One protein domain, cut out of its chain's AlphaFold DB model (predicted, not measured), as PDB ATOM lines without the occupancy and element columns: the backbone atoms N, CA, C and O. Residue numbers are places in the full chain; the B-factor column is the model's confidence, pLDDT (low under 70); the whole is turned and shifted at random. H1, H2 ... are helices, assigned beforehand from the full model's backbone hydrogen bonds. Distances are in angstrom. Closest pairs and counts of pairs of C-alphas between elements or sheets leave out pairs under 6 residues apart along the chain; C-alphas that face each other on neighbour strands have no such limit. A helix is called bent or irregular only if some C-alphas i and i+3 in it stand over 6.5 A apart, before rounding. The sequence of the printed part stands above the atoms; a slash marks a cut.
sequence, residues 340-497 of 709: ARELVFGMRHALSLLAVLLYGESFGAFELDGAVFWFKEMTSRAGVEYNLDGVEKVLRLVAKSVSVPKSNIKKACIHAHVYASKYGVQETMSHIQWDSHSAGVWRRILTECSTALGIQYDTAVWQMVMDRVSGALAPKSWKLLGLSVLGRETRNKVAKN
ATOM      1  N   ALA A 340      70.492 -90.246  65.598       49.50
ATOM      2  CA  ALA A 340      71.027 -89.686  66.833       49.50
ATOM      3  C   ALA A 340      70.843 -88.159  66.942       49.50
ATOM      4  O   ALA A 340      70.569 -87.668  68.032       49.50
ATOM      5  N   ARG A 341      70.933 -87.391  65.842       54.75
ATOM      6  CA  ARG A 341      70.784 -85.925  65.886       54.75
ATOM      7  C   ARG A 341      69.348 -85.512  66.188       54.75
ATOM      8  O   ARG A 341      69.134 -84.672  67.056       54.75
ATOM      9  N   GLU A 342      68.371 -86.088  65.488       59.47
ATOM     10  CA  GLU A 342      66.956 -85.779  65.745       59.47
ATOM     11  C   GLU A 342      66.543 -86.215  67.158       59.47
ATOM     12  O   GLU A 342      65.824 -85.489  67.842       59.47
ATOM     13  N   LEU A 343      67.064 -87.357  67.619       60.72
ATOM     14  CA  LEU A 343      66.777 -87.904  68.938       60.72
ATOM     15  C   LEU A 343      67.402 -87.088  70.080       60.72
ATOM     16  O   LEU A 343      66.699 -86.794  71.040       60.72
ATOM     17  N   VAL A 344      68.670 -86.669  69.981       61.78
ATOM     18  CA  VAL A 344      69.325 -85.838  71.015       61.78
ATOM     19  C   VAL A 344      68.620 -84.490  71.165       61.78
ATOM     20  O   VAL A 344      68.261 -84.115  72.281       61.78
ATOM     21  N   PHE A 345      68.342 -83.783  70.061       65.69
ATOM     22  CA  PHE A 345      67.610 -82.513  70.135       65.69
ATOM     23  C   PHE A 345      66.180 -82.712  70.658       65.69
ATOM     24  O   PHE A 345      65.759 -81.982  71.552       65.69
ATOM     25  N   GLY A 346      65.457 -83.734  70.185       74.44
ATOM     26  CA  GLY A 346      64.118 -84.060  70.683       74.44
ATOM     27  C   GLY A 346      64.091 -84.364  72.187       74.44
ATOM     28  O   GLY A 346      63.264 -83.811  72.909       74.44
ATOM     29  N   MET A 347      65.037 -85.170  72.679       76.19
ATOM     30  CA  MET A 347      65.189 -85.476  74.106       76.19
ATOM     31  C   MET A 347      65.543 -84.235  74.927       76.19
ATOM     32  O   MET A 347      64.955 -84.025  75.982       76.19
ATOM     33  N   ARG A 348      66.450 -83.379  74.444       75.38
ATOM     34  CA  ARG A 348      66.835 -82.135  75.128       75.38
ATOM     35  C   ARG A 348      65.680 -81.131  75.204       75.38
ATOM     36  O   ARG A 348      65.508 -80.494  76.241       75.38
ATOM     37  N   HIS A 349      64.844 -81.037  74.166       81.25
ATOM     38  CA  HIS A 349      63.613 -80.238  74.209       81.25
ATOM     39  C   HIS A 349      62.594 -80.839  75.187       81.25
ATOM     40  O   HIS A 349      61.991 -80.109  75.968       81.25
ATOM     41  N   ALA A 350      62.428 -82.165  75.188       85.44
ATOM     42  CA  ALA A 350      61.491 -82.845  76.073       85.44
ATOM     43  C   ALA A 350      61.904 -82.752  77.550       85.44
ATOM     44  O   ALA A 350      61.070 -82.418  78.380       85.44
ATOM     45  N   LEU A 351      63.179 -82.947  77.894       86.19
ATOM     46  CA  LEU A 351      63.670 -82.729  79.260       86.19
ATOM     47  C   LEU A 351      63.552 -81.260  79.678       86.19
ATOM     48  O   LEU A 351      63.118 -80.967  80.788       86.19
ATOM     49  N   SER A 352      63.818 -80.332  78.754       86.06
ATOM     50  CA  SER A 352      63.575 -78.909  78.981       86.06
ATOM     51  C   SER A 352      62.098 -78.555  79.187       86.06
ATOM     52  O   SER A 352      61.834 -77.512  79.779       86.06
ATOM     53  N   LEU A 353      61.155 -79.334  78.657       90.00
ATOM     54  CA  LEU A 353      59.722 -79.122  78.857       90.00
ATOM     55  C   LEU A 353      59.253 -79.801  80.148       90.00
ATOM     56  O   LEU A 353      58.565 -79.175  80.946       90.00
ATOM     57  N   LEU A 354      59.711 -81.029  80.401       92.44
ATOM     58  CA  LEU A 354      59.480 -81.767  81.640       92.44
ATOM     59  C   LEU A 354      59.890 -80.943  82.867       92.44
ATOM     60  O   LEU A 354      59.112 -80.824  83.803       92.44
ATOM     61  N   ALA A 355      61.060 -80.305  82.820       91.00
ATOM     62  CA  ALA A 355      61.528 -79.370  83.838       91.00
ATOM     63  C   ALA A 355      60.498 -78.267  84.173       91.00
ATOM     64  O   ALA A 355      60.199 -78.030  85.339       91.00
ATOM     65  N   VAL A 356      59.904 -77.627  83.161       92.06
ATOM     66  CA  VAL A 356      58.913 -76.558  83.381       92.06
ATOM     67  C   VAL A 356      57.566 -77.120  83.849       92.06
ATOM     68  O   VAL A 356      56.907 -76.500  84.675       92.06
ATOM     69  N   LEU A 357      57.168 -78.306  83.378       93.75
ATOM     70  CA  LEU A 357      55.944 -78.982  83.825       93.75
ATOM     71  C   LEU A 357      56.039 -79.511  85.270       93.75
ATOM     72  O   LEU A 357      55.016 -79.627  85.936       93.75
ATOM     73  N   LEU A 358      57.238 -79.850  85.757       94.25
ATOM     74  CA  LEU A 358      57.441 -80.347  87.123       94.25
ATOM     75  C   LEU A 358      57.566 -79.225  88.164       94.25
ATOM     76  O   LEU A 358      57.067 -79.385  89.269       94.25
ATOM     77  N   TYR A 359      58.218 -78.106  87.824       94.44
ATOM     78  CA  TYR A 359      58.606 -77.076  88.806       94.44
ATOM     79  C   TYR A 359      58.013 -75.684  88.552       94.44
ATOM     80  O   TYR A 359      58.175 -74.797  89.394       94.44
ATOM     81  N   GLY A 360      57.393 -75.460  87.391       93.31
ATOM     82  CA  GLY A 360      56.820 -74.173  87.013       93.31
ATOM     83  C   GLY A 360      57.759 -72.994  87.245       93.31
ATOM     84  O   GLY A 360      58.919 -73.012  86.829       93.31
ATOM     85  N   GLU A 361      57.253 -71.943  87.890       87.81
ATOM     86  CA  GLU A 361      58.013 -70.705  88.101       87.81
ATOM     87  C   GLU A 361      59.168 -70.882  89.099       87.81
ATOM     88  O   GLU A 361      60.172 -70.175  89.003       87.81
ATOM     89  N   SER A 362      59.114 -71.898  89.974       85.50
ATOM     90  CA  SER A 362      60.243 -72.240  90.856       85.50
ATOM     91  C   SER A 362      61.473 -72.753  90.085       85.50
ATOM     92  O   SER A 362      62.595 -72.693  90.596       85.50
ATOM     93  N   PHE A 363      61.307 -73.157  88.817       76.69
ATOM     94  CA  PHE A 363      62.429 -73.441  87.919       76.69
ATOM     95  C   PHE A 363      63.220 -72.181  87.518       76.69
ATOM     96  O   PHE A 363      64.349 -72.289  87.049       76.69
ATOM     97  N   GLY A 364      62.686 -70.970  87.714       63.06
ATOM     98  CA  GLY A 364      63.385 -69.726  87.365       63.06
ATOM     99  C   GLY A 364      64.774 -69.594  88.010       63.06
ATOM    100  O   GLY A 364      65.674 -69.028  87.394       63.06
ATOM    101  N   ALA A 365      64.959 -70.192  89.195       59.47
ATOM    102  CA  ALA A 365      66.194 -70.207  89.982       59.47
ATOM    103  C   ALA A 365      67.071 -71.467  89.764       59.47
ATOM    104  O   ALA A 365      67.775 -71.908  90.678       59.47
ATOM    105  N   PHE A 366      67.000 -72.115  88.596       66.62
ATOM    106  CA  PHE A 366      67.754 -73.342  88.296       66.62
ATOM    107  C   PHE A 366      69.198 -73.058  87.844       66.62
ATOM    108  O   PHE A 366      69.597 -73.369  86.721       66.62
ATOM    109  N   GLU A 367      70.001 -72.473  88.737       60.97
ATOM    110  CA  GLU A 367      71.460 -72.502  88.604       60.97
ATOM    111  C   GLU A 367      71.944 -73.956  88.737       60.97
ATOM    112  O   GLU A 367      71.948 -74.534  89.823       60.97
ATOM    113  N   LEU A 368      72.314 -74.564  87.605       58.81
ATOM    114  CA  LEU A 368      72.966 -75.874  87.556       58.81
ATOM    115  C   LEU A 368      74.409 -75.739  88.048       58.81
ATOM    116  O   LEU A 368      75.313 -75.526  87.236       58.81
ATOM    117  N   ASP A 369      74.634 -75.896  89.354       56.22
ATOM    118  CA  ASP A 369      75.996 -76.021  89.876       56.22
ATOM    119  C   ASP A 369      76.708 -77.196  89.176       56.22
ATOM    120  O   ASP A 369      76.152 -78.286  88.992       56.22
ATOM    121  N   GLY A 370      77.917 -76.934  88.673       49.41
ATOM    122  CA  GLY A 370      78.412 -77.453  87.387       49.41
ATOM    123  C   GLY A 370      78.750 -78.948  87.314       49.41
ATOM    124  O   GLY A 370      79.345 -79.389  86.330       49.41
ATOM    125  N   ALA A 371      78.407 -79.724  88.343       54.50
ATOM    126  CA  ALA A 371      78.766 -81.128  88.526       54.50
ATOM    127  C   ALA A 371      77.567 -82.075  88.758       54.50
ATOM    128  O   ALA A 371      77.774 -83.276  88.956       54.50
ATOM    129  N   VAL A 372      76.322 -81.580  88.758       67.88
ATOM    130  CA  VAL A 372      75.126 -82.381  89.087       67.88
ATOM    131  C   VAL A 372      74.394 -82.863  87.821       67.88
ATOM    132  O   VAL A 372      74.190 -82.107  86.873       67.88
ATOM    133  N   PHE A 373      73.987 -84.140  87.798       73.31
ATOM    134  CA  PHE A 373      73.106 -84.697  86.757       73.31
ATOM    135  C   PHE A 373      71.714 -84.050  86.799       73.31
ATOM    136  O   PHE A 373      71.229 -83.709  87.879       73.31
ATOM    137  N   TRP A 374      71.033 -83.918  85.655       78.62
ATOM    138  CA  TRP A 374      69.800 -83.123  85.586       78.62
ATOM    139  C   TRP A 374      68.690 -83.750  86.430       78.62
ATOM    140  O   TRP A 374      68.060 -83.055  87.227       78.62
ATOM    141  N   PHE A 375      68.500 -85.071  86.349       83.88
ATOM    142  CA  PHE A 375      67.522 -85.733  87.214       83.88
ATOM    143  C   PHE A 375      67.915 -85.718  88.691       83.88
ATOM    144  O   PHE A 375      67.022 -85.668  89.529       83.88
ATOM    145  N   LYS A 376      69.212 -85.702  89.022       85.06
ATOM    146  CA  LYS A 376      69.679 -85.614  90.414       85.06
ATOM    147  C   LYS A 376      69.382 -84.249  91.035       85.06
ATOM    148  O   LYS A 376      68.948 -84.198  92.182       85.06
ATOM    149  N   GLU A 377      69.566 -83.168  90.280       84.44
ATOM    150  CA  GLU A 377      69.176 -81.823  90.718       84.44
ATOM    151  C   GLU A 377      67.648 -81.703  90.835       84.44
ATOM    152  O   GLU A 377      67.143 -81.195  91.833       84.44
ATOM    153  N   MET A 378      66.895 -82.250  89.871       85.75
ATOM    154  CA  MET A 378      65.429 -82.291  89.939       85.75
ATOM    155  C   MET A 378      64.930 -83.053  91.181       85.75
ATOM    156  O   MET A 378      64.206 -82.471  91.985       85.75
ATOM    157  N   THR A 379      65.352 -84.304  91.411       89.25
ATOM    158  CA  THR A 379      64.937 -85.062  92.610       89.25
ATOM    159  C   THR A 379      65.331 -84.328  93.893       89.25
ATOM    160  O   THR A 379      64.508 -84.203  94.795       89.25
ATOM    161  N   SER A 380      66.539 -83.746  93.941       89.88
ATOM    162  CA  SER A 380      67.009 -82.968  95.092       89.88
ATOM    163  C   SER A 380      66.110 -81.761  95.396       89.88
ATOM    164  O   SER A 380      65.760 -81.546  96.555       89.88
ATOM    165  N   ARG A 381      65.681 -80.996  94.379       86.69
ATOM    166  CA  ARG A 381      64.746 -79.865  94.560       86.69
ATOM    167  C   ARG A 381      63.327 -80.293  94.918       86.69
ATOM    168  O   ARG A 381      62.657 -79.575  95.650       86.69
ATOM    169  N   ALA A 382      62.886 -81.459  94.452       88.75
ATOM    170  CA  ALA A 382      61.623 -82.061  94.871       88.75
ATOM    171  C   ALA A 382      61.657 -82.621  96.309       88.75
ATOM    172  O   ALA A 382      60.627 -83.068  96.811       88.75
ATOM    173  N   GLY A 383      62.821 -82.630  96.974       93.88
ATOM    174  CA  GLY A 383      63.000 -83.237  98.295       93.88
ATOM    175  C   GLY A 383      63.013 -84.771  98.275       93.88
ATOM    176  O   GLY A 383      62.783 -85.388  99.314       93.88
ATOM    177  N   VAL A 384      63.268 -85.389  97.117       93.38
ATOM    178  CA  VAL A 384      63.247 -86.847  96.922       93.38
ATOM    179  C   VAL A 384      64.652 -87.390  96.641       93.38
ATOM    180  O   VAL A 384      65.492 -86.741  96.014       93.38
ATOM    181  N   GLU A 385      64.924 -88.612  97.097       93.75
ATOM    182  CA  GLU A 385      66.173 -89.310  96.796       93.75
ATOM    183  C   GLU A 385      66.294 -89.646  95.296       93.75
ATOM    184  O   GLU A 385      65.317 -89.974  94.618       93.75
ATOM    185  N   TYR A 386      67.515 -89.575  94.759       92.38
ATOM    186  CA  TYR A 386      67.792 -89.843  93.348       92.38
ATOM    187  C   TYR A 386      67.657 -91.338  93.004       92.38
ATOM    188  O   TYR A 386      68.612 -92.114  93.094       92.38
ATOM    189  N   ASN A 387      66.463 -91.742  92.566       90.62
ATOM    190  CA  ASN A 387      66.181 -93.103  92.113       90.62
ATOM    191  C   ASN A 387      66.555 -93.309  90.633       90.62
ATOM    192  O   ASN A 387      65.757 -93.062  89.728       90.62
ATOM    193  N   LEU A 388      67.756 -93.840  90.394       86.88
ATOM    194  CA  LEU A 388      68.306 -94.127  89.064       86.88
ATOM    195  C   LEU A 388      67.402 -94.998  88.165       86.88
ATOM    196  O   LEU A 388      67.351 -94.777  86.955       86.88
ATOM    197  N   ASP A 389      66.690 -95.977  88.726       89.88
ATOM    198  CA  ASP A 389      65.811 -96.856  87.941       89.88
ATOM    199  C   ASP A 389      64.463 -96.181  87.640       89.88
ATOM    200  O   ASP A 389      63.891 -96.388  86.567       89.88
ATOM    201  N   GLY A 390      63.997 -95.295  88.526       92.12
ATOM    202  CA  GLY A 390      62.893 -94.376  88.241       92.12
ATOM    203  C   GLY A 390      63.234 -93.382  87.127       92.12
ATOM    204  O   GLY A 390      62.436 -93.168  86.214       92.12
ATOM    205  N   VAL A 391      64.463 -92.853  87.129       88.31
ATOM    206  CA  VAL A 391      64.984 -91.989  86.056       88.31
ATOM    207  C   VAL A 391      65.044 -92.759  84.738       88.31
ATOM    208  O   VAL A 391      64.620 -92.247  83.702       88.31
ATOM    209  N   GLU A 392      65.495 -94.019  84.768       85.25
ATOM    210  CA  GLU A 392      65.515 -94.872  83.580       85.25
ATOM    211  C   GLU A 392      64.094 -95.105  83.024       85.25
ATOM    212  O   GLU A 392      63.911 -95.032  81.809       85.25
ATOM    213  N   LYS A 393      63.073 -95.304  83.875       90.12
ATOM    214  CA  LYS A 393      61.654 -95.416  83.470       90.12
ATOM    215  C   LYS A 393      61.090 -94.137  82.847       90.12
ATOM    216  O   LYS A 393      60.520 -94.193  81.754       90.12
ATOM    217  N   VAL A 394      61.289 -92.980  83.480       91.19
ATOM    218  CA  VAL A 394      60.832 -91.693  82.930       91.19
ATOM    219  C   VAL A 394      61.506 -91.429  81.582       91.19
ATOM    220  O   VAL A 394      60.827 -91.130  80.601       91.19
ATOM    221  N   LEU A 395      62.820 -91.642  81.469       86.12
ATOM    222  CA  LEU A 395      63.546 -91.479  80.204       86.12
ATOM    223  C   LEU A 395      63.137 -92.501  79.134       86.12
ATOM    224  O   LEU A 395      63.059 -92.137  77.960       86.12
ATOM    225  N   ARG A 396      62.795 -93.744  79.508       83.81
ATOM    226  CA  ARG A 396      62.164 -94.735  78.613       83.81
ATOM    227  C   ARG A 396      60.850 -94.209  78.036       83.81
ATOM    228  O   ARG A 396      60.604 -94.385  76.841       83.81
ATOM    229  N   LEU A 397      60.006 -93.586  78.858       88.31
ATOM    230  CA  LEU A 397      58.708 -93.063  78.434       88.31
ATOM    231  C   LEU A 397      58.842 -91.779  77.602       88.31
ATOM    232  O   LEU A 397      58.190 -91.661  76.562       88.31
ATOM    233  N   VAL A 398      59.735 -90.863  77.984       86.69
ATOM    234  CA  VAL A 398      60.060 -89.658  77.204       86.69
ATOM    235  C   VAL A 398      60.644 -90.038  75.839       86.69
ATOM    236  O   VAL A 398      60.155 -89.551  74.826       86.69
ATOM    237  N   ALA A 399      61.605 -90.965  75.764       81.69
ATOM    238  CA  ALA A 399      62.218 -91.371  74.492       81.69
ATOM    239  C   ALA A 399      61.232 -92.052  73.526       81.69
ATOM    240  O   ALA A 399      61.300 -91.824  72.317       81.69
ATOM    241  N   LYS A 400      60.278 -92.843  74.041       82.56
ATOM    242  CA  LYS A 400      59.159 -93.372  73.238       82.56
ATOM    243  C   LYS A 400      58.284 -92.223  72.713       82.56
ATOM    244  O   LYS A 400      57.984 -92.171  71.521       82.56
ATOM    245  N   SER A 401      57.933 -91.278  73.584       81.19
ATOM    246  CA  SER A 401      57.067 -90.128  73.288       81.19
ATOM    247  C   SER A 401      57.680 -89.100  72.327       81.19
ATOM    248  O   SER A 401      56.970 -88.546  71.500       81.19
ATOM    249  N   VAL A 402      58.997 -88.887  72.354       69.62
ATOM    250  CA  VAL A 402      59.724 -87.962  71.458       69.62
ATOM    251  C   VAL A 402      59.698 -88.404  69.981       69.62
ATOM    252  O   VAL A 402      60.016 -87.617  69.093       69.62
ATOM    253  N   SER A 403      59.266 -89.636  69.685       58.34
ATOM    254  CA  SER A 403      59.044 -90.106  68.306       58.34
ATOM    255  C   SER A 403      57.715 -89.644  67.669       58.34
ATOM    256  O   SER A 403      57.489 -89.883  66.481       58.34
ATOM    257  N   VAL A 404      56.849 -88.973  68.438       39.97
ATOM    258  CA  VAL A 404      55.555 -88.386  68.027       39.97
ATOM    259  C   VAL A 404      55.810 -87.043  67.286       39.97
ATOM    260  O   VAL A 404      56.836 -86.409  67.536       39.97
ATOM    261  N   PRO A 405      55.007 -86.642  66.271       42.06
ATOM    262  CA  PRO A 405      55.572 -85.996  65.078       42.06
ATOM    263  C   PRO A 405      56.069 -84.542  65.199       42.06
ATOM    264  O   PRO A 405      55.697 -83.755  66.063       42.06
ATOM    265  N   LYS A 406      56.913 -84.189  64.219       48.50
ATOM    266  CA  LYS A 406      57.809 -83.017  64.145       48.50
ATOM    267  C   LYS A 406      57.137 -81.634  64.005       48.50
ATOM    268  O   LYS A 406      57.828 -80.676  63.671       48.50
ATOM    269  N   SER A 407      55.820 -81.517  64.170       45.56
ATOM    270  CA  SER A 407      55.040 -80.336  63.759       45.56
ATOM    271  C   SER A 407      54.897 -79.246  64.827       45.56
ATOM    272  O   SER A 407      54.969 -78.067  64.493       45.56
ATOM    273  N   ASN A 408      54.700 -79.619  66.094       51.50
ATOM    274  CA  ASN A 408      54.073 -78.720  67.079       51.50
ATOM    275  C   ASN A 408      55.061 -77.885  67.922       51.50
ATOM    276  O   ASN A 408      54.685 -76.868  68.509       51.50
ATOM    277  N   ILE A 409      56.334 -78.289  67.997       50.75
ATOM    278  CA  ILE A 409      57.371 -77.558  68.744       50.75
ATOM    279  C   ILE A 409      58.168 -76.696  67.760       50.75
ATOM    280  O   ILE A 409      59.107 -77.161  67.110       50.75
ATOM    281  N   LYS A 410      57.793 -75.415  67.649       54.38
ATOM    282  CA  LYS A 410      58.539 -74.419  66.861       54.38
ATOM    283  C   LYS A 410      59.985 -74.302  67.363       54.38
ATOM    284  O   LYS A 410      60.254 -74.432  68.556       54.38
ATOM    285  N   LYS A 411      60.910 -73.923  66.467       54.06
ATOM    286  CA  LYS A 411      62.345 -73.691  66.769       54.06
ATOM    287  C   LYS A 411      62.624 -72.685  67.906       54.06
ATOM    288  O   LYS A 411      63.759 -72.611  68.354       54.06
ATOM    289  N   ALA A 412      61.636 -71.918  68.369       44.84
ATOM    290  CA  ALA A 412      61.776 -71.035  69.528       44.84
ATOM    291  C   ALA A 412      61.929 -71.807  70.854       44.84
ATOM    292  O   ALA A 412      62.694 -71.397  71.723       44.84
ATOM    293  N   CYS A 413      61.264 -72.958  71.002       53.25
ATOM    294  CA  CYS A 413      61.139 -73.665  72.282       53.25
ATOM    295  C   CYS A 413      62.317 -74.609  72.597       53.25
ATOM    296  O   CYS A 413      62.183 -75.497  73.437       53.25
ATOM    297  N   ILE A 414      63.469 -74.438  71.930       59.22
ATOM    298  CA  ILE A 414      64.645 -75.319  72.064       59.22
ATOM    299  C   ILE A 414      65.087 -75.444  73.535       59.22
ATOM    300  O   ILE A 414      65.465 -76.533  73.974       59.22
ATOM    301  N   HIS A 415      64.969 -74.364  74.318       76.94
ATOM    302  CA  HIS A 415      65.145 -74.362  75.775       76.94
ATOM    303  C   HIS A 415      63.938 -73.717  76.464       76.94
ATOM    304  O   HIS A 415      64.035 -72.602  76.967       76.94
ATOM    305  N   ALA A 416      62.805 -74.427  76.505       81.81
ATOM    306  CA  ALA A 416      61.615 -74.018  77.257       81.81
ATOM    307  C   ALA A 416      61.928 -73.588  78.708       81.81
ATOM    308  O   ALA A 416      61.317 -72.651  79.197       81.81
ATOM    309  N   HIS A 417      62.930 -74.182  79.369       83.56
ATOM    310  CA  HIS A 417      63.308 -73.807  80.736       83.56
ATOM    311  C   HIS A 417      64.059 -72.466  80.824       83.56
ATOM    312  O   HIS A 417      63.770 -71.655  81.699       83.56
ATOM    313  N   VAL A 418      64.967 -72.182  79.881       81.31
ATOM    314  CA  VAL A 418      65.625 -70.864  79.764       81.31
ATOM    315  C   VAL A 418      64.612 -69.804  79.327       81.31
ATOM    316  O   VAL A 418      64.661 -68.666  79.788       81.31
ATOM    317  N   TYR A 419      63.668 -70.175  78.459       84.31
ATOM    318  CA  TYR A 419      62.579 -69.298  78.038       84.31
ATOM    319  C   TYR A 419      61.650 -68.968  79.220       84.31
ATOM    320  O   TYR A 419      61.331 -67.800  79.417       84.31
ATOM    321  N   ALA A 420      61.320 -69.947  80.068       86.00
ATOM    322  CA  ALA A 420      60.538 -69.749  81.289       86.00
ATOM    323  C   ALA A 420      61.260 -68.878  82.322       86.00
ATOM    324  O   ALA A 420      60.662 -67.945  82.848       86.00
ATOM    325  N   SER A 421      62.554 -69.120  82.554       83.25
ATOM    326  CA  SER A 421      63.390 -68.282  83.426       83.25
ATOM    327  C   SER A 421      63.468 -66.825  82.936       83.25
ATOM    328  O   SER A 421      63.471 -65.905  83.749       83.25
ATOM    329  N   LYS A 422      63.469 -66.587  81.614       86.69
ATOM    330  CA  LYS A 422      63.589 -65.235  81.037       86.69
ATOM    331  C   LYS A 422      62.260 -64.492  80.819       86.69
ATOM    332  O   LYS A 422      62.247 -63.267  80.913       86.69
ATOM    333  N   TYR A 423      61.182 -65.191  80.467       89.19
ATOM    334  CA  TYR A 423      59.917 -64.589  80.010       89.19
ATOM    335  C   TYR A 423      58.672 -65.085  80.772       89.19
ATOM    336  O   TYR A 423      57.559 -64.681  80.447       89.19
ATOM    337  N   GLY A 424      58.840 -65.951  81.777       91.88
ATOM    338  CA  GLY A 424      57.747 -66.551  82.543       91.88
ATOM    339  C   GLY A 424      57.197 -67.845  81.931       91.88
ATOM    340  O   GLY A 424      57.297 -68.113  80.725       91.88
ATOM    341  N   VAL A 425      56.594 -68.685  82.775       92.56
ATOM    342  CA  VAL A 425      56.070 -69.994  82.347       92.56
ATOM    343  C   VAL A 425      54.823 -69.844  81.484       92.56
ATOM    344  O   VAL A 425      54.705 -70.526  80.467       92.56
ATOM    345  N   GLN A 426      53.929 -68.914  81.830       93.12
ATOM    346  CA  GLN A 426      52.698 -68.669  81.076       93.12
ATOM    347  C   GLN A 426      52.981 -68.315  79.607       93.12
ATOM    348  O   GLN A 426      52.321 -68.840  78.708       93.12
ATOM    349  N   GLU A 427      53.993 -67.478  79.353       91.06
ATOM    350  CA  GLU A 427      54.410 -67.133  77.993       91.06
ATOM    351  C   GLU A 427      55.136 -68.306  77.317       91.06
ATOM    352  O   GLU A 427      54.850 -68.634  76.171       91.06
ATOM    353  N   THR A 428      55.986 -69.045  78.039       90.44
ATOM    354  CA  THR A 428      56.604 -70.282  77.515       90.44
ATOM    355  C   THR A 428      55.563 -71.282  77.002       90.44
ATOM    356  O   THR A 428      55.710 -71.833  75.910       90.44
ATOM    357  N   MET A 429      54.486 -71.490  77.765       92.06
ATOM    358  CA  MET A 429      53.384 -72.380  77.394       92.06
ATOM    359  C   MET A 429      52.493 -71.797  76.287       92.06
ATOM    360  O   MET A 429      51.786 -72.558  75.627       92.06
ATOM    361  N   SER A 430      52.554 -70.484  76.030       89.56
ATOM    362  CA  SER A 430      51.860 -69.824  74.913       89.56
ATOM    363  C   SER A 430      52.504 -70.144  73.552       89.56
ATOM    364  O   SER A 430      51.789 -70.291  72.556       89.56
ATOM    365  N   HIS A 431      53.831 -70.332  73.515       87.81
ATOM    366  CA  HIS A 431      54.600 -70.647  72.296       87.81
ATOM    367  C   HIS A 431      54.606 -72.132  71.905       87.81
ATOM    368  O   HIS A 431      54.985 -72.469  70.778       87.81
ATOM    369  N   ILE A 432      54.185 -73.027  72.803       88.06
ATOM    370  CA  ILE A 432      54.079 -74.472  72.552       88.06
ATOM    371  C   ILE A 432      52.675 -74.793  72.024       88.06
ATOM    372  O   ILE A 432      51.672 -74.413  72.625       88.06
ATOM    373  N   GLN A 433      52.582 -75.513  70.901       86.94
ATOM    374  CA  GLN A 433      51.289 -75.963  70.380       86.94
ATOM    375  C   GLN A 433      50.860 -77.260  71.070       86.94
ATOM    376  O   GLN A 433      51.431 -78.325  70.831       86.94
ATOM    377  N   TRP A 434      49.831 -77.148  71.906       88.69
ATOM    378  CA  TRP A 434      49.206 -78.265  72.605       88.69
ATOM    379  C   TRP A 434      47.978 -78.766  71.845       88.69
ATOM    380  O   TRP A 434      47.126 -77.984  71.427       88.69
ATOM    381  N   ASP A 435      47.885 -80.082  71.700       88.62
ATOM    382  CA  ASP A 435      46.702 -80.802  71.231       88.62
ATOM    383  C   ASP A 435      46.368 -81.936  72.217       88.62
ATOM    384  O   ASP A 435      47.180 -82.300  73.074       88.62
ATOM    385  N   SER A 436      45.170 -82.515  72.119       89.19
ATOM    386  CA  SER A 436      44.714 -83.544  73.067       89.19
ATOM    387  C   SER A 436      45.618 -84.787  73.092       89.19
ATOM    388  O   SER A 436      45.711 -85.467  74.113       89.19
ATOM    389  N   HIS A 437      46.322 -85.082  71.992       89.44
ATOM    390  CA  HIS A 437      47.239 -86.218  71.915       89.44
ATOM    391  C   HIS A 437      48.549 -85.942  72.662       89.44
ATOM    392  O   HIS A 437      48.966 -86.744  73.497       89.44
ATOM    393  N   SER A 438      49.182 -84.799  72.400       87.81
ATOM    394  CA  SER A 438      50.402 -84.351  73.074       87.81
ATOM    395  C   SER A 438      50.166 -84.105  74.565       87.81
ATOM    396  O   SER A 438      50.981 -84.545  75.373       87.81
ATOM    397  N   ALA A 439      49.024 -83.538  74.963       91.44
ATOM    398  CA  ALA A 439      48.636 -83.460  76.371       91.44
ATOM    399  C   ALA A 439      48.425 -84.855  76.992       91.44
ATOM    400  O   ALA A 439      48.977 -85.145  78.051       91.44
ATOM    401  N   GLY A 440      47.735 -85.778  76.312       92.56
ATOM    402  CA  GLY A 440      47.601 -87.171  76.767       92.56
ATOM    403  C   GLY A 440      48.927 -87.951  76.818       92.56
ATOM    404  O   GLY A 440      49.059 -88.925  77.560       92.56
ATOM    405  N   VAL A 441      49.939 -87.549  76.045       91.69
ATOM    406  CA  VAL A 441      51.323 -88.048  76.140       91.69
ATOM    407  C   VAL A 441      52.029 -87.452  77.361       91.69
ATOM    408  O   VAL A 441      52.560 -88.207  78.175       91.69
ATOM    409  N   TRP A 442      51.983 -86.131  77.540       94.69
ATOM    410  CA  TRP A 442      52.641 -85.451  78.656       94.69
ATOM    411  C   TRP A 442      52.035 -85.800  80.017       94.69
ATOM    412  O   TRP A 442      52.798 -86.082  80.935       94.69
ATOM    413  N   ARG A 443      50.706 -85.932  80.136       95.75
ATOM    414  CA  ARG A 443      50.041 -86.393  81.370       95.75
ATOM    415  C   ARG A 443      50.610 -87.734  81.840       95.75
ATOM    416  O   ARG A 443      50.948 -87.865  83.007       95.75
ATOM    417  N   ARG A 444      50.826 -88.692  80.925       95.25
ATOM    418  CA  ARG A 444      51.449 -89.994  81.240       95.25
ATOM    419  C   ARG A 444      52.917 -89.876  81.661       95.25
ATOM    420  O   ARG A 444      53.335 -90.606  82.551       95.25
ATOM    421  N   ILE A 445      53.691 -88.965  81.063       94.56
ATOM    422  CA  ILE A 445      55.078 -88.695  81.491       94.56
ATOM    423  C   ILE A 445      55.099 -88.132  82.920       94.56
ATOM    424  O   ILE A 445      55.910 -88.571  83.731       94.56
ATOM    425  N   LEU A 446      54.196 -87.203  83.245       95.75
ATOM    426  CA  LEU A 446      54.091 -86.609  84.583       95.75
ATOM    427  C   LEU A 446      53.570 -87.617  85.621       95.75
ATOM    428  O   LEU A 446      54.092 -87.661  86.732       95.75
ATOM    429  N   THR A 447      52.629 -88.495  85.251       96.25
ATOM    430  CA  THR A 447      52.230 -89.637  86.089       96.25
ATOM    431  C   THR A 447      53.415 -90.559  86.381       96.25
ATOM    432  O   THR A 447      53.614 -90.904  87.538       96.25
ATOM    433  N   GLU A 448      54.249 -90.900  85.390       96.31
ATOM    434  CA  GLU A 448      55.447 -91.726  85.622       96.31
ATOM    435  C   GLU A 448      56.497 -91.009  86.494       96.31
ATOM    436  O   GLU A 448      57.200 -91.653  87.266       96.31
ATOM    437  N   CYS A 449      56.589 -89.675  86.447       94.88
ATOM    438  CA  CYS A 449      57.426 -88.918  87.388       94.88
ATOM    439  C   CYS A 449      56.886 -89.013  88.825       94.88
ATOM    440  O   CYS A 449      57.655 -89.254  89.755       94.88
ATOM    441  N   SER A 450      55.567 -88.910  88.998       95.94
ATOM    442  CA  SER A 450      54.901 -89.065  90.295       95.94
ATOM    443  C   SER A 450      55.075 -90.483  90.864       95.94
ATOM    444  O   SER A 450      55.437 -90.635  92.028       95.94
ATOM    445  N   THR A 451      54.917 -91.532  90.047       96.38
ATOM    446  CA  THR A 451      54.994 -92.934  90.506       96.38
ATOM    447  C   THR A 451      56.417 -93.483  90.623       96.38
ATOM    448  O   THR A 451      56.685 -94.277  91.523       96.38
ATOM    449  N   ALA A 452      57.337 -93.102  89.729       95.06
ATOM    450  CA  ALA A 452      58.685 -93.676  89.670       95.06
ATOM    451  C   ALA A 452      59.766 -92.802  90.331       95.06
ATOM    452  O   ALA A 452      60.797 -93.336  90.748       95.06
ATOM    453  N   LEU A 453      59.541 -91.486  90.439       94.00
ATOM    454  CA  LEU A 453      60.454 -90.530  91.082       94.00
ATOM    455  C   LEU A 453      59.863 -89.845  92.322       94.00
ATOM    456  O   LEU A 453      60.588 -89.111  92.982       94.00
ATOM    457  N   GLY A 454      58.573 -90.024  92.632       95.81
ATOM    458  CA  GLY A 454      57.894 -89.304  93.719       95.81
ATOM    459  C   GLY A 454      57.659 -87.810  93.447       95.81
ATOM    460  O   GLY A 454      57.151 -87.105  94.317       95.81
ATOM    461  N   ILE A 455      58.015 -87.313  92.258       95.44
ATOM    462  CA  ILE A 455      57.956 -85.889  91.913       95.44
ATOM    463  C   ILE A 455      56.553 -85.565  91.392       95.44
ATOM    464  O   ILE A 455      56.174 -86.009  90.305       95.44
ATOM    465  N   GLN A 456      55.791 -84.773  92.149       96.25
ATOM    466  CA  GLN A 456      54.544 -84.192  91.647       96.25
ATOM    467  C   GLN A 456      54.831 -83.110  90.604       96.25
ATOM    468  O   GLN A 456      55.871 -82.460  90.641       96.25
ATOM    469  N   TYR A 457      53.899 -82.928  89.674       96.06
ATOM    470  CA  TYR A 457      53.975 -81.878  88.665       96.06
ATOM    471  C   TYR A 457      53.296 -80.591  89.143       96.06
ATOM    472  O   TYR A 457      52.421 -80.628  90.010       96.06
ATOM    473  N   ASP A 458      53.671 -79.456  88.555       96.44
ATOM    474  CA  ASP A 458      53.044 -78.173  88.857       96.44
ATOM    475  C   ASP A 458      51.618 -78.154  88.279       96.44
ATOM    476  O   ASP A 458      51.402 -78.187  87.062       96.44
ATOM    477  N   THR A 459      50.625 -78.138  89.167       96.31
ATOM    478  CA  THR A 459      49.207 -78.207  88.800       96.31
ATOM    479  C   THR A 459      48.697 -76.921  88.155       96.31
ATOM    480  O   THR A 459      47.793 -76.994  87.323       96.31
ATOM    481  N   ALA A 460      49.288 -75.761  88.458       95.62
ATOM    482  CA  ALA A 460      48.933 -74.500  87.816       95.62
ATOM    483  C   ALA A 460      49.456 -74.463  86.374       95.62
ATOM    484  O   ALA A 460      48.719 -74.117  85.451       95.62
ATOM    485  N   VAL A 461      50.695 -74.909  86.150       95.31
ATOM    486  CA  VAL A 461      51.266 -75.052  84.803       95.31
ATOM    487  C   VAL A 461      50.527 -76.119  84.001       95.31
ATOM    488  O   VAL A 461      50.255 -75.917  82.816       95.31
ATOM    489  N   TRP A 462      50.136 -77.232  84.626       96.75
ATOM    490  CA  TRP A 462      49.311 -78.234  83.956       96.75
ATOM    491  C   TRP A 462      47.919 -77.701  83.591       96.75
ATOM    492  O   TRP A 462      47.430 -77.983  82.496       96.75
ATOM    493  N   GLN A 463      47.307 -76.858  84.431       95.94
ATOM    494  CA  GLN A 463      46.060 -76.184  84.072       95.94
ATOM    495  C   GLN A 463      46.248 -75.264  82.856       95.94
ATOM    496  O   GLN A 463      45.438 -75.327  81.936       95.94
ATOM    497  N   MET A 464      47.354 -74.512  82.760       94.75
ATOM    498  CA  MET A 464      47.661 -73.714  81.556       94.75
ATOM    499  C   MET A 464      47.755 -74.575  80.283       94.75
ATOM    500  O   MET A 464      47.375 -74.115  79.206       94.75
ATOM    501  N   VAL A 465      48.242 -75.818  80.383       93.06
ATOM    502  CA  VAL A 465      48.249 -76.779  79.265       93.06
ATOM    503  C   VAL A 465      46.827 -77.218  78.908       93.06
ATOM    504  O   VAL A 465      46.448 -77.173  77.735       93.06
ATOM    505  N   MET A 466      46.015 -77.596  79.897       95.56
ATOM    506  CA  MET A 466      44.631 -78.032  79.678       95.56
ATOM    507  C   MET A 466      43.746 -76.908  79.114       95.56
ATOM    508  O   MET A 466      43.002 -77.139  78.163       95.56
ATOM    509  N   ASP A 467      43.897 -75.675  79.604       93.50
ATOM    510  CA  ASP A 467      43.209 -74.485  79.088       93.50
ATOM    511  C   ASP A 467      43.540 -74.229  77.609       93.50
ATOM    512  O   ASP A 467      42.674 -73.820  76.833       93.50
ATOM    513  N   ARG A 468      44.781 -74.508  77.182       90.38
ATOM    514  CA  ARG A 468      45.202 -74.396  75.774       90.38
ATOM    515  C   ARG A 468      44.609 -75.503  74.903       90.38
ATOM    516  O   ARG A 468      44.200 -75.205  73.784       90.38
ATOM    517  N   VAL A 469      44.506 -76.737  75.404       91.50
ATOM    518  CA  VAL A 469      43.843 -77.849  74.693       91.50
ATOM    519  C   VAL A 469      42.348 -77.559  74.516       91.50
ATOM    520  O   VAL A 469      41.845 -77.569  73.393       91.50
ATOM    521  N   SER A 470      41.647 -77.209  75.595       91.06
ATOM    522  CA  SER A 470      40.222 -76.849  75.565       91.06
ATOM    523  C   SER A 470      39.962 -75.597  74.716       91.06
ATOM    524  O   SER A 470      39.034 -75.565  73.903       91.06
ATOM    525  N   GLY A 471      40.831 -74.589  74.825       86.25
ATOM    526  CA  GLY A 471      40.797 -73.371  74.014       86.25
ATOM    527  C   GLY A 471      41.092 -73.590  72.526       86.25
ATOM    528  O   GLY A 471      40.638 -72.796  71.704       86.25
ATOM    529  N   ALA A 472      41.791 -74.667  72.151       66.75
ATOM    530  CA  ALA A 472      41.981 -75.065  70.755       66.75
ATOM    531  C   ALA A 472      40.758 -75.803  70.176       66.75
ATOM    532  O   ALA A 472      40.476 -75.681  68.982       66.75
ATOM    533  N   LEU A 473      40.006 -76.532  71.009       58.00
ATOM    534  CA  LEU A 473      38.791 -77.249  70.605       58.00
ATOM    535  C   LEU A 473      37.602 -76.300  70.358       58.00
ATOM    536  O   LEU A 473      36.844 -76.493  69.402       58.00
ATOM    537  N   ALA A 474      37.451 -75.259  71.182       53.97
ATOM    538  CA  ALA A 474      36.288 -74.363  71.181       53.97
ATOM    539  C   ALA A 474      36.005 -73.571  69.872       53.97
ATOM    540  O   ALA A 474      34.834 -73.458  69.511       53.97
ATOM    541  N   PRO A 475      36.982 -73.014  69.117       52.44
ATOM    542  CA  PRO A 475      36.665 -72.044  68.057       52.44
ATOM    543  C   PRO A 475      36.152 -72.652  66.746       52.44
ATOM    544  O   PRO A 475      35.401 -71.996  66.024       52.44
ATOM    545  N   LYS A 476      36.580 -73.876  66.405       49.62
ATOM    546  CA  LYS A 476      36.214 -74.537  65.137       49.62
ATOM    547  C   LYS A 476      35.048 -75.511  65.297       49.62
ATOM    548  O   LYS A 476      34.116 -75.457  64.501       49.62
ATOM    549  N   SER A 477      35.055 -76.340  66.345       48.00
ATOM    550  CA  SER A 477      33.970 -77.304  66.587       48.00
ATOM    551  C   SER A 477      32.622 -76.616  66.832       48.00
ATOM    552  O   SER A 477      31.609 -77.048  66.298       48.00
ATOM    553  N   TRP A 478      32.592 -75.492  67.558       53.09
ATOM    554  CA  TRP A 478      31.346 -74.764  67.841       53.09
ATOM    555  C   TRP A 478      30.782 -73.990  66.641       53.09
ATOM    556  O   TRP A 478      29.620 -73.586  66.688       53.09
ATOM    557  N   LYS A 479      31.566 -73.788  65.570       49.38
ATOM    558  CA  LYS A 479      31.035 -73.358  64.268       49.38
ATOM    559  C   LYS A 479      30.422 -74.544  63.519       49.38
ATOM    560  O   LYS A 479      29.242 -74.488  63.209       49.38
ATOM    561  N   LEU A 480      31.184 -75.630  63.356       46.78
ATOM    562  CA  LEU A 480      30.752 -76.879  62.699       46.78
ATOM    563  C   LEU A 480      29.532 -77.565  63.350       46.78
ATOM    564  O   LEU A 480      28.908 -78.414  62.731       46.78
ATOM    565  N   LEU A 481      29.196 -77.220  64.596       48.59
ATOM    566  CA  LEU A 481      28.025 -77.733  65.319       48.59
ATOM    567  C   LEU A 481      26.914 -76.680  65.515       48.59
ATOM    568  O   LEU A 481      25.999 -76.902  66.303       48.59
ATOM    569  N   GLY A 482      27.020 -75.485  64.921       51.53
ATOM    570  CA  GLY A 482      26.059 -74.379  65.100       51.53
ATOM    571  C   GLY A 482      26.013 -73.743  66.507       51.53
ATOM    572  O   GLY A 482      25.445 -72.665  66.689       51.53
ATOM    573  N   LEU A 483      26.669 -74.347  67.506       50.56
ATOM    574  CA  LEU A 483      26.636 -73.969  68.931       50.56
ATOM    575  C   LEU A 483      27.147 -72.548  69.240       50.56
ATOM    576  O   LEU A 483      26.955 -72.052  70.350       50.56
ATOM    577  N   SER A 484      27.769 -71.872  68.271       51.94
ATOM    578  CA  SER A 484      28.152 -70.456  68.339       51.94
ATOM    579  C   SER A 484      27.008 -69.507  68.746       51.94
ATOM    580  O   SER A 484      27.264 -68.521  69.442       51.94
ATOM    581  N   VAL A 485      25.759 -69.838  68.388       49.41
ATOM    582  CA  VAL A 485      24.544 -69.056  68.692       49.41
ATOM    583  C   VAL A 485      24.114 -69.182  70.164       49.41
ATOM    584  O   VAL A 485      23.413 -68.319  70.689       49.41
ATOM    585  N   LEU A 486      24.550 -70.227  70.881       50.69
ATOM    586  CA  LEU A 486      24.104 -70.473  72.255       50.69
ATOM    587  C   LEU A 486      24.643 -69.433  73.246       50.69
ATOM    588  O   LEU A 486      25.832 -69.096  73.254       50.69
ATOM    589  N   GLY A 487      23.781 -68.985  74.161       73.69
ATOM    590  CA  GLY A 487      24.156 -68.098  75.263       73.69
ATOM    591  C   GLY A 487      25.269 -68.679  76.147       73.69
ATOM    592  O   GLY A 487      25.415 -69.898  76.276       73.69
ATOM    593  N   ARG A 488      26.059 -67.796  76.779       53.62
ATOM    594  CA  ARG A 488      27.198 -68.172  77.644       53.62
ATOM    595  C   ARG A 488      26.795 -69.181  78.726       53.62
ATOM    596  O   ARG A 488      27.536 -70.120  78.983       53.62
ATOM    597  N   GLU A 489      25.615 -69.024  79.322       57.69
ATOM    598  CA  GLU A 489      25.117 -69.933  80.359       57.69
ATOM    599  C   GLU A 489      24.870 -71.357  79.831       57.69
ATOM    600  O   GLU A 489      25.267 -72.329  80.472       57.69
ATOM    601  N   THR A 490      24.290 -71.504  78.635       58.38
ATOM    602  CA  THR A 490      24.068 -72.815  78.001       58.38
ATOM    603  C   THR A 490      25.390 -73.485  77.633       58.38
ATOM    604  O   THR A 490      25.562 -74.672  77.894       58.38
ATOM    605  N   ARG A 491      26.365 -72.724  77.111       60.50
ATOM    606  CA  ARG A 491      27.729 -73.234  76.871       60.50
ATOM    607  C   ARG A 491      28.408 -73.699  78.162       60.50
ATOM    608  O   ARG A 491      29.000 -74.773  78.169       60.50
ATOM    609  N   ASN A 492      28.253 -72.963  79.263       59.44
ATOM    610  CA  ASN A 492      28.772 -73.374  80.570       59.44
ATOM    611  C   ASN A 492      28.081 -74.648  81.100       59.44
ATOM    612  O   ASN A 492      28.748 -75.490  81.692       59.44
ATOM    613  N   LYS A 493      26.772 -74.825  80.866       62.12
ATOM    614  CA  LYS A 493      26.043 -76.059  81.221       62.12
ATOM    615  C   LYS A 493      26.512 -77.261  80.393       62.12
ATOM    616  O   LYS A 493      26.763 -78.313  80.965       62.12
ATOM    617  N   VAL A 494      26.709 -77.100  79.082       54.56
ATOM    618  CA  VAL A 494      27.270 -78.160  78.219       54.56
ATOM    619  C   VAL A 494      28.692 -78.528  78.653       54.56
ATOM    620  O   VAL A 494      28.982 -79.708  78.816       54.56
ATOM    621  N   ALA A 495      29.555 -77.541  78.921       53.56
ATOM    622  CA  ALA A 495      30.909 -77.790  79.422       53.56
ATOM    623  C   ALA A 495      30.907 -78.524  80.775       53.56
ATOM    624  O   ALA A 495      31.649 -79.488  80.941       53.56
ATOM    625  N   LYS A 496      30.029 -78.133  81.712       61.41
ATOM    626  CA  LYS A 496      29.881 -78.824  83.000       61.41
ATOM    627  C   LYS A 496      29.390 -80.268  82.836       61.41
ATOM    628  O   LYS A 496      29.864 -81.142  83.546       61.41
ATOM    629  N   ASN A 497      28.476 -80.531  81.904       53.66
ATOM    630  CA  ASN A 497      27.997 -81.890  81.645       53.66
ATOM    631  C   ASN A 497      29.081 -82.777  81.007       53.66
ATOM    632  O   ASN A 497      29.145 -83.959  81.318       53.66
TER     633      ASN A 497
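This is residues 340 to 497 of the 709 residues of an uncharacterized protein of Serendipita vermifera MAFF 305830 (UniProt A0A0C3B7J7). A cluster of helices packs round the kinked helix H1, with H3 and H6 side by side on one side of it and the hairpin of H4 and H5 on the other. H7 runs out of this cluster as a long arm, and beyond it a short link folds back to H8, which touches no helix and of which residues 492 to 497 stand free. The printed part has 158 residues with eight named helices, H1 to H8, and no named strand: class all helix. It is compact, with a radius of gyration of the C-alphas of 17.5 A, and spans 59 by 33 by 30 A.

H1, residues 340 to 365, is the hub, touching five helices, and has a kink of 107 degrees near residue 359. H2, residues 374 to 381, is close to H1 but not clearly touching; the closest C-alphas, Ala 355 and Met 378, are 7.8 A apart. H3, residues 388 to 401, touches H1 with residues 398 to 399 alone, closest at C-alphas Met 347 and Ala 399, 6.6 A. H4, residues 411 to 423, touches H1 at a shallow tilt of 19 degrees, closest at C-alphas Gly 364 and Ser 421, 4.2 A. H5, residues 425 to 431, forms a hairpin with H4, closest at C-alphas Ala 420 and Thr 428, 5.5 A. H6, residues 436 to 453, touches H3 at a shallow tilt of 8 degrees, opposite ways, closest at C-alphas Gly 390 and Ala 452, 4.5 A. H7, residues 459 to 480, forms a hairpin with H6, closest at C-alphas Ser 436 and Val 469, 6.0 A. H8, residues 488 to 497, touches no helix. Every O i to N i+4 pair is within hydrogen-bond range in H2, H3, H5 and H8, against 16 of 22 in H1, 5 of 9 in H4, 13 of 14 in H6 and 13 of 18 in H7.

H1 begins at C-alpha 340, (71.027, -89.686, 66.833), and measures 30.6 A; H6 measures 24.9 A and H7 32.0 A. H8 ends at C-alpha 497, (27.997, -81.890, 81.645). H1, H4 and, only just, H7 are irregular: C-alphas 358 and 361 are 9.7 A apart, 414 and 417 8.9 A, 472 and 475 6.7 A.

The two C-alphas farthest apart, Ala 371 and Val 485, are 59.0 A apart. The printed part has no cut and no long link. Mean pLDDT of the printed part is 77.8; residues 340 to 345, 364 to 372, 402 to 414, 472 to 486 and 488 to 497 are under 70.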